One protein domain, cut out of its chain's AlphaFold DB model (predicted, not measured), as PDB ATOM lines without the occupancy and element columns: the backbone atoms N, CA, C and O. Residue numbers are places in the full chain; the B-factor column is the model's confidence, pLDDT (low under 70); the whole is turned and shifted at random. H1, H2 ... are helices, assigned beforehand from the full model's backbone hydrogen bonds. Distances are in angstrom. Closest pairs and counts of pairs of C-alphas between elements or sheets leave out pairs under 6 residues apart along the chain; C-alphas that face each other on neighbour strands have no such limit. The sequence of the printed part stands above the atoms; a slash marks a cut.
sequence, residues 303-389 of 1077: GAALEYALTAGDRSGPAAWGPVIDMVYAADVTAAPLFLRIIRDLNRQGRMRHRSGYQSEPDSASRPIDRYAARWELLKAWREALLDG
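This is residues 303 to 389 of the 1077 residues of an uncharacterized protein of Micromonospora haikouensis (UniProt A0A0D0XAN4). Look first for a helical hairpin, H2 and H3, sandwiched between two helices that cross it on opposite sides: H1 on one, the longer H4 on the other. A wide loop, residues 349 to 370, swings away from this core and comes back to H4. The printed part has 87 residues with four named helices, H1 to H4 in chain order, and no named strand; its class is all helix. It is compact, with a radius of gyration of the C-alphas of 12.5 A and spans of 39 by 30 by 25 A.

Start with H1, residues 303 to 309, which touches H2, residues 322 to 330, at a steep tilt of 62 degrees; the closest C-alphas, of Leu 306 and Ile 325, are 6.7 A apart. H1 also touches H3, residues 337 to 348, where the C-alphas of Ala 309 and Arg 344 come closest, at 4.6 A. The hairpin of H2 and H3 has a shallow tilt of 13 degrees, opposite ways, with the closest C-alphas, of Val 324 and Ile 343, 6.9 A apart. Go on to H4, residues 371 to 387: it touches H3 at a steep tilt of 53 degrees, closest at the C-alphas of Ile 342 and Trp 382, 6.6 A. H4 touches H2 with residues 371 to 378 alone, closest at the C-alphas of Ala 330 and Arg 371, 5.5 A. H1 and H4 are apart. In H1, H2, H3 and H4 every O i to N i+4 pair is within hydrogen-bond range.

Find C-alpha 303 at (-39.847, -51.269, -37.564), where H1 begins. H3 measures 16.4 A from first to last C-alpha. H4 runs 24.3 A, from C-alpha 371 at (-45.562, -34.164, -40.026) to C-alpha 387 at (-61.251, -40.581, -57.398).

The C-alphas of Asp 363 and Gly 389 are the two farthest apart, at 39.2 A. The printed part has no cut; the links H1 to H2 and H3 to H4 are long. Look there for pLDDT under 70, at residues 311 to 320 and 353 to 364; residue 335 is under 70 too.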
ATOM      1  N   GLY A 303     -40.093 -50.056 -36.780       78.06
ATOM      2  CA  GLY A 303     -39.847 -51.269 -37.564       78.06
ATOM      3  C   GLY A 303     -41.109 -52.108 -37.810       78.06
ATOM      4  O   GLY A 303     -41.292 -52.621 -38.910       78.06
ATOM      5  N   ALA A 304     -42.013 -52.186 -36.828       78.25
ATOM      6  CA  ALA A 304     -43.294 -52.884 -36.975       78.25
ATOM      7  C   ALA A 304     -44.253 -52.122 -37.909       78.25
ATOM      8  O   ALA A 304     -45.002 -52.732 -38.670       78.25
ATOM      9  N   ALA A 305     -44.207 -50.787 -37.873       81.62
ATOM     10  CA  ALA A 305     -44.913 -49.910 -38.799       81.62
ATOM     11  C   ALA A 305     -44.429 -50.114 -40.247       81.62
ATOM     12  O   ALA A 305     -45.254 -50.305 -41.142       81.62
ATOM     13  N   LEU A 306     -43.109 -50.168 -40.467       82.25
ATOM     14  CA  LEU A 306     -42.521 -50.483 -41.772       82.25
ATOM     15  C   LEU A 306     -42.900 -51.889 -42.248       82.25
ATOM     16  O   LEU A 306     -43.307 -52.051 -43.392       82.25
ATOM     17  N   GLU A 307     -42.835 -52.903 -41.382       80.62
ATOM     18  CA  GLU A 307     -43.230 -54.270 -41.746       80.62
ATOM     19  C   GLU A 307     -44.719 -54.370 -42.126       80.62
ATOM     20  O   GLU A 307     -45.086 -55.175 -42.985       80.62
ATOM     21  N   TYR A 308     -45.588 -53.575 -41.497       80.31
ATOM     22  CA  TYR A 308     -47.000 -53.515 -41.875       80.31
ATOM     23  C   TYR A 308     -47.206 -52.832 -43.233       80.31
ATOM     24  O   TYR A 308     -48.001 -53.316 -44.046       80.31
ATOM     25  N   ALA A 309     -46.511 -51.715 -43.465       80.88
ATOM     26  CA  ALA A 309     -46.614 -50.939 -44.697       80.88
ATOM     27  C   ALA A 309     -46.039 -51.692 -45.910       80.88
ATOM     28  O   ALA A 309     -46.602 -51.625 -47.002       80.88
ATOM     29  N   LEU A 310     -44.959 -52.451 -45.703       79.25
ATOM     30  CA  LEU A 310     -44.286 -53.240 -46.730       79.25
ATOM     31  C   LEU A 310     -44.958 -54.617 -46.877       79.25
ATOM     32  O   LEU A 310     -44.994 -55.444 -45.959       79.25
ATOM     33  N   THR A 311     -45.522 -54.891 -48.050       65.56
ATOM     34  CA  THR A 311     -46.186 -56.167 -48.334       65.56
ATOM     35  C   THR A 311     -45.176 -57.304 -48.504       65.56
ATOM     36  O   THR A 311     -44.145 -57.139 -49.140       65.56
ATOM     37  N   ALA A 312     -45.492 -58.509 -48.005       52.53
ATOM     38  CA  ALA A 312     -44.628 -59.698 -48.133       52.53
ATOM     39  C   ALA A 312     -44.355 -60.140 -49.594       52.53
ATOM     40  O   ALA A 312     -43.522 -61.013 -49.826       52.53
ATOM     41  N   GLY A 313     -45.066 -59.552 -50.567       49.94
ATOM     42  CA  GLY A 313     -44.880 -59.750 -52.006       49.94
ATOM     43  C   GLY A 313     -43.953 -58.736 -52.689       49.94
ATOM     44  O   GLY A 313     -43.574 -58.981 -53.831       49.94
ATOM     45  N   ASP A 314     -43.542 -57.654 -52.011       53.19
ATOM     46  CA  ASP A 314     -42.604 -56.664 -52.562       53.19
ATOM     47  C   ASP A 314     -41.182 -57.237 -52.534       53.19
ATOM     48  O   ASP A 314     -40.380 -56.974 -51.639       53.19
ATOM     49  N   ARG A 315     -40.873 -58.078 -53.528       45.16
ATOM     50  CA  ARG A 315     -39.514 -58.579 -53.809       45.16
ATOM     51  C   ARG A 315     -38.610 -57.514 -54.437       45.16
ATOM     52  O   ARG A 315     -37.436 -57.784 -54.686       45.16
ATOM     53  N   SER A 316     -39.147 -56.331 -54.714       51.44
ATOM     54  CA  SER A 316     -38.387 -55.165 -55.146       51.44
ATOM     55  C   SER A 316     -37.470 -54.761 -53.991       51.44
ATOM     56  O   SER A 316     -37.950 -54.468 -52.900       51.44
ATOM     57  N   GLY A 317     -36.155 -54.851 -54.197       55.56
ATOM     58  CA  GLY A 317     -35.147 -54.655 -53.152       55.56
ATOM     59  C   GLY A 317     -35.178 -53.271 -52.472       55.56
ATOM     60  O   GLY A 317     -36.049 -52.452 -52.755       55.56
ATOM     61  N   PRO A 318     -34.186 -52.962 -51.616       58.94
ATOM     62  CA  PRO A 318     -34.168 -51.771 -50.753       58.94
ATOM     63  C   PRO A 318     -34.465 -50.428 -51.446       58.94
ATOM     64  O   PRO A 318     -35.033 -49.531 -50.829       58.94
ATOM     65  N   ALA A 319     -34.147 -50.293 -52.740       59.16
ATOM     66  CA  ALA A 319     -34.426 -49.092 -53.531       59.16
ATOM     67  C   ALA A 319     -35.929 -48.779 -53.694       59.16
ATOM     68  O   ALA A 319     -36.300 -47.615 -53.783       59.16
ATOM     69  N   ALA A 320     -36.803 -49.791 -53.693       66.56
ATOM     70  CA  ALA A 320     -38.249 -49.598 -53.823       66.56
ATOM     71  C   ALA A 320     -38.924 -49.176 -52.507       66.56
ATOM     72  O   ALA A 320     -40.057 -48.700 -52.518       66.56
ATOM     73  N   TRP A 321     -38.244 -49.332 -51.366       75.50
ATOM     74  CA  TRP A 321     -38.807 -49.005 -50.053       75.50
ATOM     75  C   TRP A 321     -38.673 -47.529 -49.688       75.50
ATOM     76  O   TRP A 321     -39.382 -47.076 -48.792       75.50
ATOM     77  N   GLY A 322     -37.807 -46.776 -50.377       76.69
ATOM     78  CA  GLY A 322     -37.498 -45.375 -50.069       76.69
ATOM     79  C   GLY A 322     -38.736 -44.505 -49.796       76.69
ATOM     80  O   GLY A 322     -38.824 -43.936 -48.709       76.69
ATOM     81  N   PRO A 323     -39.740 -44.460 -50.696       79.81
ATOM     82  CA  PRO A 323     -40.961 -43.670 -50.493       79.81
ATOM     83  C   PRO A 323     -41.794 -44.092 -49.281       79.81
ATOM     84  O   PRO A 323     -42.388 -43.256 -48.602       79.81
ATOM     85  N   VAL A 324     -41.867 -45.398 -49.015       84.56
ATOM     86  CA  VAL A 324     -42.633 -45.946 -47.887       84.56
ATOM     87  C   VAL A 324     -41.942 -45.604 -46.577       84.56
ATOM     88  O   VAL A 324     -42.595 -45.136 -45.647       84.56
ATOM     89  N   ILE A 325     -40.625 -45.802 -46.516       81.31
ATOM     90  CA  ILE A 325     -39.822 -45.491 -45.337       81.31
ATOM     91  C   ILE A 325     -39.896 -43.991 -45.037       81.31
ATOM     92  O   ILE A 325     -40.151 -43.616 -43.890       81.31
ATOM     93  N   ASP A 326     -39.749 -43.146 -46.062       79.38
ATOM     94  CA  ASP A 326     -39.904 -41.698 -45.933       79.38
ATOM     95  C   ASP A 326     -41.260 -41.346 -45.330       79.38
ATOM     96  O   ASP A 326     -41.319 -40.738 -44.267       79.38
ATOM     97  N   MET A 327     -42.357 -41.808 -45.931       85.19
ATOM     98  CA  MET A 327     -43.698 -41.462 -45.463       85.19
ATOM     99  C   MET A 327     -44.011 -41.991 -44.061       85.19
ATOM    100  O   MET A 327     -44.658 -41.289 -43.282       85.19
ATOM    101  N   VAL A 328     -43.530 -43.184 -43.694       85.81
ATOM    102  CA  VAL A 328     -43.716 -43.724 -42.337       85.81
ATOM    103  C   VAL A 328     -43.041 -42.832 -41.292       85.81
ATOM    104  O   VAL A 328     -43.630 -42.558 -40.241       85.81
ATOM    105  N   TYR A 329     -41.841 -42.332 -41.585       81.31
ATOM    106  CA  TYR A 329     -41.125 -41.433 -40.686       81.31
ATOM    107  C   TYR A 329     -41.643 -39.998 -40.719       81.31
ATOM    108  O   TYR A 329     -41.781 -39.366 -39.673       81.31
ATOM    109  N   ALA A 330     -41.917 -39.482 -41.911       83.12
ATOM    110  CA  ALA A 330     -42.368 -38.127 -42.158       83.12
ATOM    111  C   ALA A 330     -43.724 -37.870 -41.506       83.12
ATOM    112  O   ALA A 330     -43.885 -36.874 -40.814       83.12
ATOM    113  N   ALA A 331     -44.688 -38.777 -41.680       84.56
ATOM    114  CA  ALA A 331     -46.039 -38.606 -41.158       84.56
ATOM    115  C   ALA A 331     -46.215 -39.087 -39.702       84.56
ATOM    116  O   ALA A 331     -47.326 -38.971 -39.172       84.56
ATOM    117  N   ASP A 332     -45.152 -39.588 -39.048       82.50
ATOM    118  CA  ASP A 332     -45.168 -40.119 -37.673       82.50
ATOM    119  C   ASP A 332     -46.403 -41.012 -37.442       82.50
ATOM    120  O   ASP A 332     -47.332 -40.700 -36.688       82.50
ATOM    121  N   VAL A 333     -46.472 -42.088 -38.230       81.75
ATOM    122  CA  VAL A 333     -47.666 -42.950 -38.352       81.75
ATOM    123  C   VAL A 333     -47.661 -44.123 -37.373       81.75
ATOM    124  O   VAL A 333     -48.603 -44.911 -37.334       81.75
ATOM    125  N   THR A 334     -46.615 -44.229 -36.552       74.81
ATOM    126  CA  THR A 334     -46.439 -45.254 -35.510       74.81
ATOM    127  C   THR A 334     -47.636 -45.329 -34.555       74.81
ATOM    128  O   THR A 334     -48.051 -46.413 -34.135       74.81
ATOM    129  N   ALA A 335     -48.231 -44.171 -34.261       68.19
ATOM    130  CA  ALA A 335     -49.402 -44.006 -33.407       68.19
ATOM    131  C   ALA A 335     -50.733 -43.892 -34.178       68.19
ATOM    132  O   ALA A 335     -51.777 -43.723 -33.551       68.19
ATOM    133  N   ALA A 336     -50.721 -43.959 -35.515       77.62
ATOM    134  CA  ALA A 336     -51.876 -43.634 -36.349       77.62
ATOM    135  C   ALA A 336     -52.115 -44.698 -37.447       77.62
ATOM    136  O   ALA A 336     -51.696 -44.525 -38.596       77.62
ATOM    137  N   PRO A 337     -52.819 -45.809 -37.132       76.25
ATOM    138  CA  PRO A 337     -52.980 -46.934 -38.057       76.25
ATOM    139  C   PRO A 337     -53.715 -46.599 -39.345       76.25
ATOM    140  O   PRO A 337     -53.502 -47.280 -40.343       76.25
ATOM    141  N   LEU A 338     -54.581 -45.581 -39.337       81.88
ATOM    142  CA  LEU A 338     -55.236 -45.114 -40.554       81.88
ATOM    143  C   LEU A 338     -54.190 -44.744 -41.613       81.88
ATOM    144  O   LEU A 338     -54.283 -45.207 -42.746       81.88
ATOM    145  N   PHE A 339     -53.179 -43.958 -41.240       86.75
ATOM    146  CA  PHE A 339     -52.127 -43.553 -42.170       86.75
ATOM    147  C   PHE A 339     -51.259 -44.738 -42.592       86.75
ATOM    148  O   PHE A 339     -50.887 -44.824 -43.755       86.75
ATOM    149  N   LEU A 340     -51.002 -45.698 -41.696       85.31
ATOM    150  CA  LEU A 340     -50.331 -46.950 -42.066       85.31
ATOM    151  C   LEU A 340     -51.123 -47.755 -43.103       85.31
ATOM    152  O   LEU A 340     -50.531 -48.292 -44.038       85.31
ATOM    153  N   ARG A 341     -52.453 -47.825 -42.961       83.75
ATOM    154  CA  ARG A 341     -53.345 -48.443 -43.952       83.75
ATOM    155  C   ARG A 341     -53.260 -47.704 -45.287       83.75
ATOM    156  O   ARG A 341     -53.025 -48.346 -46.300       83.75
ATOM    157  N   ILE A 342     -53.365 -46.374 -45.270       87.81
ATOM    158  CA  ILE A 342     -53.271 -45.531 -46.472       87.81
ATOM    159  C   ILE A 342     -51.935 -45.738 -47.196       87.81
ATOM    160  O   ILE A 342     -51.929 -45.961 -48.404       87.81
ATOM    161  N   ILE A 343     -50.810 -45.723 -46.472       89.12
ATOM    162  CA  ILE A 343     -49.477 -45.970 -47.043       89.12
ATOM    163  C   ILE A 343     -49.424 -47.355 -47.693       89.12
ATOM    164  O   ILE A 343     -48.945 -47.485 -48.817       89.12
ATOM    165  N   ARG A 344     -49.940 -48.388 -47.017       85.75
ATOM    166  CA  ARG A 344     -49.975 -49.754 -47.556       85.75
ATOM    167  C   ARG A 344     -50.811 -49.839 -48.834       85.75
ATOM    168  O   ARG A 344     -50.393 -50.487 -49.789       85.75
ATOM    169  N   ASP A 345     -51.983 -49.213 -48.843       85.38
ATOM    170  CA  ASP A 345     -52.906 -49.250 -49.978       85.38
ATOM    171  C   ASP A 345     -52.324 -48.493 -51.187       85.38
ATOM    172  O   ASP A 345     -52.360 -49.005 -52.304       85.38
ATOM    173  N   LEU A 346     -51.684 -47.339 -50.967       87.56
ATOM    174  CA  LEU A 346     -50.964 -46.597 -52.010       87.56
ATOM    175  C   LEU A 346     -49.732 -47.347 -52.534       87.56
ATOM    176  O   LEU A 346     -49.458 -47.314 -53.736       87.56
ATOM    177  N   ASN A 347     -48.995 -48.028 -51.652       85.50
ATOM    178  CA  ASN A 347     -47.834 -48.830 -52.032       85.50
ATOM    179  C   ASN A 347     -48.235 -50.027 -52.905       85.50
ATOM    180  O   ASN A 347     -47.609 -50.262 -53.933       85.50
ATOM    181  N   ARG A 348     -49.328 -50.724 -52.559       82.62
ATOM    182  CA  ARG A 348     -49.870 -51.839 -53.360       82.62
ATOM    183  C   ARG A 348     -50.198 -51.443 -54.797       82.62
ATOM    184  O   ARG A 348     -50.047 -52.269 -55.686       82.62
ATOM    185  N   GLN A 349     -50.615 -50.197 -55.004       82.75
ATOM    186  CA  GLN A 349     -50.924 -49.660 -56.329       82.75
ATOM    187  C   GLN A 349     -49.725 -48.988 -57.019       82.75
ATOM    188  O   GLN A 349     -49.876 -48.423 -58.098       82.75
ATOM    189  N   GLY A 350     -48.531 -48.992 -56.411       80.38
ATOM    190  CA  GLY A 350     -47.339 -48.351 -56.976       80.38
ATOM    191  C   GLY A 350     -47.441 -46.822 -57.092       80.38
ATOM    192  O   GLY A 350     -46.728 -46.214 -57.885       80.38
ATOM    193  N   ARG A 351     -48.330 -46.179 -56.319       80.44
ATOM    194  CA  ARG A 351     -48.636 -44.733 -56.404       80.44
ATOM    195  C   ARG A 351     -47.930 -43.898 -55.330       80.44
ATOM    196  O   ARG A 351     -48.231 -42.715 -55.167       80.44
ATOM    197  N   MET A 352     -46.989 -44.490 -54.597       82.31
ATOM    198  CA  MET A 352     -46.180 -43.771 -53.613       82.31
ATOM    199  C   MET A 352     -45.217 -42.811 -54.314       82.31
ATOM    200  O   MET A 352     -44.357 -43.219 -55.095       82.31
ATOM    201  N   ARG A 353     -45.356 -41.513 -54.035       69.75
ATOM    202  CA  ARG A 353     -44.479 -40.484 -54.600       69.75
ATOM    203  C   ARG A 353     -43.147 -40.455 -53.859       69.75
ATOM    204  O   ARG A 353     -43.118 -40.473 -52.633       69.75
ATOM    205  N   HIS A 354     -42.056 -40.351 -54.611       64.81
ATOM    206  CA  HIS A 354     -40.753 -40.023 -54.043       64.81
ATOM    207  C   HIS A 354     -40.736 -38.540 -53.676       64.81
ATOM    208  O   HIS A 354     -41.002 -37.685 -54.525       64.81
ATOM    209  N   ARG A 355     -40.407 -38.224 -52.425       62.06
ATOM    210  CA  ARG A 355     -40.124 -36.850 -52.022       62.06
ATOM    211  C   ARG A 355     -38.668 -36.533 -52.358       62.06
ATOM    212  O   ARG A 355     -37.761 -37.272 -51.981       62.06
ATOM    213  N   SER A 356     -38.444 -35.436 -53.078       47.88
ATOM    214  CA  SER A 356     -37.087 -34.943 -53.335       47.88
ATOM    215  C   SER A 356     -36.463 -34.464 -52.015       47.88
ATOM    216  O   SER A 356     -37.114 -33.723 -51.276       47.88
ATOM    217  N   GLY A 357     -35.241 -34.908 -51.696       47.41
ATOM    218  CA  GLY A 357     -34.548 -34.599 -50.432       47.41
ATOM    219  C   GLY A 357     -34.583 -35.695 -49.353       47.41
ATOM    220  O   GLY A 357     -34.277 -35.415 -48.195       47.41
ATOM    221  N   TYR A 358     -34.968 -36.926 -49.705       47.06
ATOM    222  CA  TYR A 358     -34.874 -38.085 -48.811       47.06
ATOM    223  C   TYR A 358     -33.449 -38.678 -48.755       47.06
ATOM    224  O   TYR A 358     -32.670 -38.530 -49.694       47.06
ATOM    225  N   GLN A 359     -33.155 -39.405 -47.667       51.59
ATOM    226  CA  GLN A 359     -31.884 -40.036 -47.239       51.59
ATOM    227  C   GLN A 359     -31.179 -40.968 -48.255       51.59
ATOM    228  O   GLN A 359     -30.209 -41.639 -47.901       51.59
ATOM    229  N   SER A 360     -31.658 -41.061 -49.496       44.00
ATOM    230  CA  SER A 360     -31.101 -41.926 -50.539       44.00
ATOM    231  C   SER A 360     -29.869 -41.341 -51.231       44.00
ATOM    232  O   SER A 360     -29.137 -42.105 -51.854       44.00
ATOM    233  N   GLU A 361     -29.601 -40.037 -51.101       51.53
ATOM    234  CA  GLU A 361     -28.286 -39.493 -51.450       51.53
ATOM    235  C   GLU A 361     -27.382 -39.547 -50.209       51.53
ATOM    236  O   GLU A 361     -27.593 -38.758 -49.281       51.53
ATOM    237  N   PRO A 362     -26.398 -40.469 -50.156       52.75
ATOM    238  CA  PRO A 362     -25.574 -40.720 -48.968       52.75
ATOM    239  C   PRO A 362     -24.805 -39.492 -48.451       52.75
ATOM    240  O   PRO A 362     -24.415 -39.491 -47.284       52.75
ATOM    241  N   ASP A 363     -24.661 -38.448 -49.273       58.47
ATOM    242  CA  ASP A 363     -23.928 -37.217 -48.951       58.47
ATOM    243  C   ASP A 363     -24.832 -36.007 -48.643       58.47
ATOM    244  O   ASP A 363     -24.333 -34.928 -48.314       58.47
ATOM    245  N   SER A 364     -26.160 -36.155 -48.718       67.06
ATOM    246  CA  SER A 364     -27.097 -35.058 -48.440       67.06
ATOM    247  C   SER A 364     -27.413 -34.935 -46.942       67.06
ATOM    248  O   SER A 364     -27.642 -35.924 -46.238       67.06
ATOM    249  N   ALA A 365     -27.427 -33.702 -46.427       73.06
ATOM    250  CA  ALA A 365     -27.818 -33.435 -45.047       73.06
ATOM    251  C   ALA A 365     -29.313 -33.737 -44.843       73.06
ATOM    252  O   ALA A 365     -30.169 -33.289 -45.608       73.06
ATOM    253  N   SER A 366     -29.635 -34.474 -43.779       78.56
ATOM    254  CA  SER A 366     -31.013 -34.695 -43.346       78.56
ATOM    255  C   SER A 366     -31.642 -33.373 -42.921       78.56
ATOM    256  O   SER A 366     -31.032 -32.581 -42.198       78.56
ATOM    257  N   ARG A 367     -32.887 -33.158 -43.344       81.75
ATOM    258  CA  ARG A 367     -33.684 -31.977 -43.006       81.75
ATOM    259  C   ARG A 367     -34.870 -32.352 -42.125       81.75
ATOM    260  O   ARG A 367     -35.385 -33.468 -42.239       81.75
ATOM    261  N   PRO A 368     -35.331 -31.432 -41.259       84.81
ATOM    262  CA  PRO A 368     -36.512 -31.687 -40.452       84.81
ATOM    263  C   PRO A 368     -37.735 -31.844 -41.358       84.81
ATOM    264  O   PRO A 368     -37.916 -31.101 -42.323       84.81
ATOM    265  N   ILE A 369     -38.585 -32.814 -41.031       82.31
ATOM    266  CA  ILE A 369     -39.765 -33.134 -41.829       82.31
ATOM    267  C   ILE A 369     -41.013 -32.656 -41.104       82.31
ATOM    268  O   ILE A 369     -41.216 -32.936 -39.925       82.31
ATOM    269  N   ASP A 370     -41.859 -31.938 -41.831       88.88
ATOM    270  CA  ASP A 370     -43.151 -31.502 -41.334       88.88
ATOM    271  C   ASP A 370     -44.173 -32.640 -41.401       88.88
ATOM    272  O   ASP A 370     -44.579 -33.084 -42.483       88.88
ATOM    273  N   ARG A 371     -44.609 -33.073 -40.214       89.56
ATOM    274  CA  ARG A 371     -45.562 -34.164 -40.026       89.56
ATOM    275  C   ARG A 371     -46.885 -33.944 -40.738       89.56
ATOM    276  O   ARG A 371     -47.388 -34.854 -41.395       89.56
ATOM    277  N   TYR A 372     -47.475 -32.761 -40.591       90.50
ATOM    278  CA  TYR A 372     -48.788 -32.493 -41.172       90.50
ATOM    279  C   TYR A 372     -48.707 -32.223 -42.665       90.50
ATOM    280  O   TYR A 372     -49.649 -32.570 -43.368       90.50
ATOM    281  N   ALA A 373     -47.576 -31.714 -43.164       89.31
ATOM    282  CA  ALA A 373     -47.337 -31.667 -44.603       89.31
ATOM    283  C   ALA A 373     -47.285 -33.086 -45.199       89.31
ATOM    284  O   ALA A 373     -47.943 -33.364 -46.194       89.31
ATOM    285  N   ALA A 374     -46.581 -34.021 -44.548       89.44
ATOM    286  CA  ALA A 374     -46.526 -35.413 -45.001       89.44
ATOM    287  C   ALA A 374     -47.894 -36.119 -44.926       89.44
ATOM    288  O   ALA A 374     -48.289 -36.815 -45.859       89.44
ATOM    289  N   ARG A 375     -48.651 -35.911 -43.840       91.62
ATOM    290  CA  ARG A 375     -50.022 -36.438 -43.706       91.62
ATOM    291  C   ARG A 375     -50.969 -35.858 -44.756       91.62
ATOM    292  O   ARG A 375     -51.778 -36.605 -45.296       91.62
ATOM    293  N   TRP A 376     -50.859 -34.561 -45.048       90.81
ATOM    294  CA  TRP A 376     -51.638 -33.899 -46.094       90.81
ATOM    295  C   TRP A 376     -51.356 -34.507 -47.470       90.81
ATOM    296  O   TRP A 376     -52.290 -34.927 -48.148       90.81
ATOM    297  N   GLU A 377     -50.080 -34.652 -47.837       88.94
ATOM    298  CA  GLU A 377     -49.658 -35.291 -49.090       88.94
ATOM    299  C   GLU A 377     -50.172 -36.733 -49.212       88.94
ATOM    300  O   GLU A 377     -50.694 -37.118 -50.259       88.94
ATOM    301  N   LEU A 378     -50.099 -37.525 -48.135       91.50
ATOM    302  CA  LEU A 378     -50.642 -38.888 -48.110       91.50
ATOM    303  C   LEU A 378     -52.152 -38.914 -48.344       91.50
ATOM    304  O   LEU A 378     -52.633 -39.701 -49.157       91.50
ATOM    305  N   LEU A 379     -52.902 -38.061 -47.646       92.12
ATOM    306  CA  LEU A 379     -54.358 -37.993 -47.778       92.12
ATOM    307  C   LEU A 379     -54.776 -37.482 -49.160       92.12
ATOM    308  O   LEU A 379     -55.724 -38.010 -49.736       92.12
ATOM    309  N   LYS A 380     -54.041 -36.518 -49.728       90.62
ATOM    310  CA  LYS A 380     -54.238 -36.026 -51.098       90.62
ATOM    311  C   LYS A 380     -53.979 -37.129 -52.122       90.62
ATOM    312  O   LYS A 380     -54.837 -37.381 -52.959       90.62
ATOM    313  N   ALA A 381     -52.855 -37.838 -52.023       91.00
ATOM    314  CA  ALA A 381     -52.543 -38.957 -52.913       91.00
ATOM    315  C   ALA A 381     -53.576 -40.091 -52.806       91.00
ATOM    316  O   ALA A 381     -53.973 -40.666 -53.818       91.00
ATOM    317  N   TRP A 382     -54.037 -40.386 -51.590       91.81
ATOM    318  CA  TRP A 382     -55.081 -41.375 -51.337       91.81
ATOM    319  C   TRP A 382     -56.432 -40.969 -51.919       91.81
ATOM    320  O   TRP A 382     -57.084 -41.786 -52.566       91.81
ATOM    321  N   ARG A 383     -56.821 -39.701 -51.757       91.94
ATOM    322  CA  ARG A 383     -58.017 -39.140 -52.387       91.94
ATOM    323  C   ARG A 383     -57.953 -39.261 -53.904       91.94
ATOM    324  O   ARG A 383     -58.898 -39.776 -54.482       91.94
ATOM    325  N   GLU A 384     -56.860 -38.848 -54.543       91.56
ATOM    326  CA  GLU A 384     -56.731 -38.977 -56.003       91.56
ATOM    327  C   GLU A 384     -56.816 -40.447 -56.447       91.56
ATOM    328  O   GLU A 384     -57.495 -40.758 -57.416       91.56
ATOM    329  N   ALA A 385     -56.214 -41.380 -55.701       91.25
ATOM    330  CA  ALA A 385     -56.325 -42.810 -56.001       91.25
ATOM    331  C   ALA A 385     -57.760 -43.358 -55.850       91.25
ATOM    332  O   ALA A 385     -58.152 -44.249 -56.604       91.25
ATOM    333  N   LEU A 386     -58.545 -42.827 -54.902       90.56
ATOM    334  CA  LEU A 386     -59.975 -43.119 -54.786       90.56
ATOM    335  C   LEU A 386     -60.779 -42.493 -55.927       90.56
ATOM    336  O   LEU A 386     -61.655 -43.156 -56.460       90.56
ATOM    337  N   LEU A 387     -60.513 -41.248 -56.319       91.19
ATOM    338  CA  LEU A 387     -61.251 -40.581 -57.398       91.19
ATOM    339  C   LEU A 387     -60.989 -41.233 -58.762       91.19
ATOM    340  O   LEU A 387     -61.919 -41.414 -59.543       91.19
ATOM    341  N   ASP A 388     -59.746 -41.639 -59.012       88.94
ATOM    342  CA  ASP A 388     -59.318 -42.259 -60.268       88.94
ATOM    343  C   ASP A 388     -59.760 -43.731 -60.422       88.94
ATOM    344  O   ASP A 388     -59.572 -44.311 -61.489       88.94
ATOM    345  N   GLY A 389     -60.311 -44.371 -59.382       85.94
ATOM    346  CA  GLY A 389     -60.764 -45.767 -59.462       85.94
ATOM    347  C   GLY A 389     -59.753 -46.837 -59.041       85.94
ATOM    348  O   GLY A 389     -60.155 -47.979 -58.862       85.94
TER     349      GLY A 389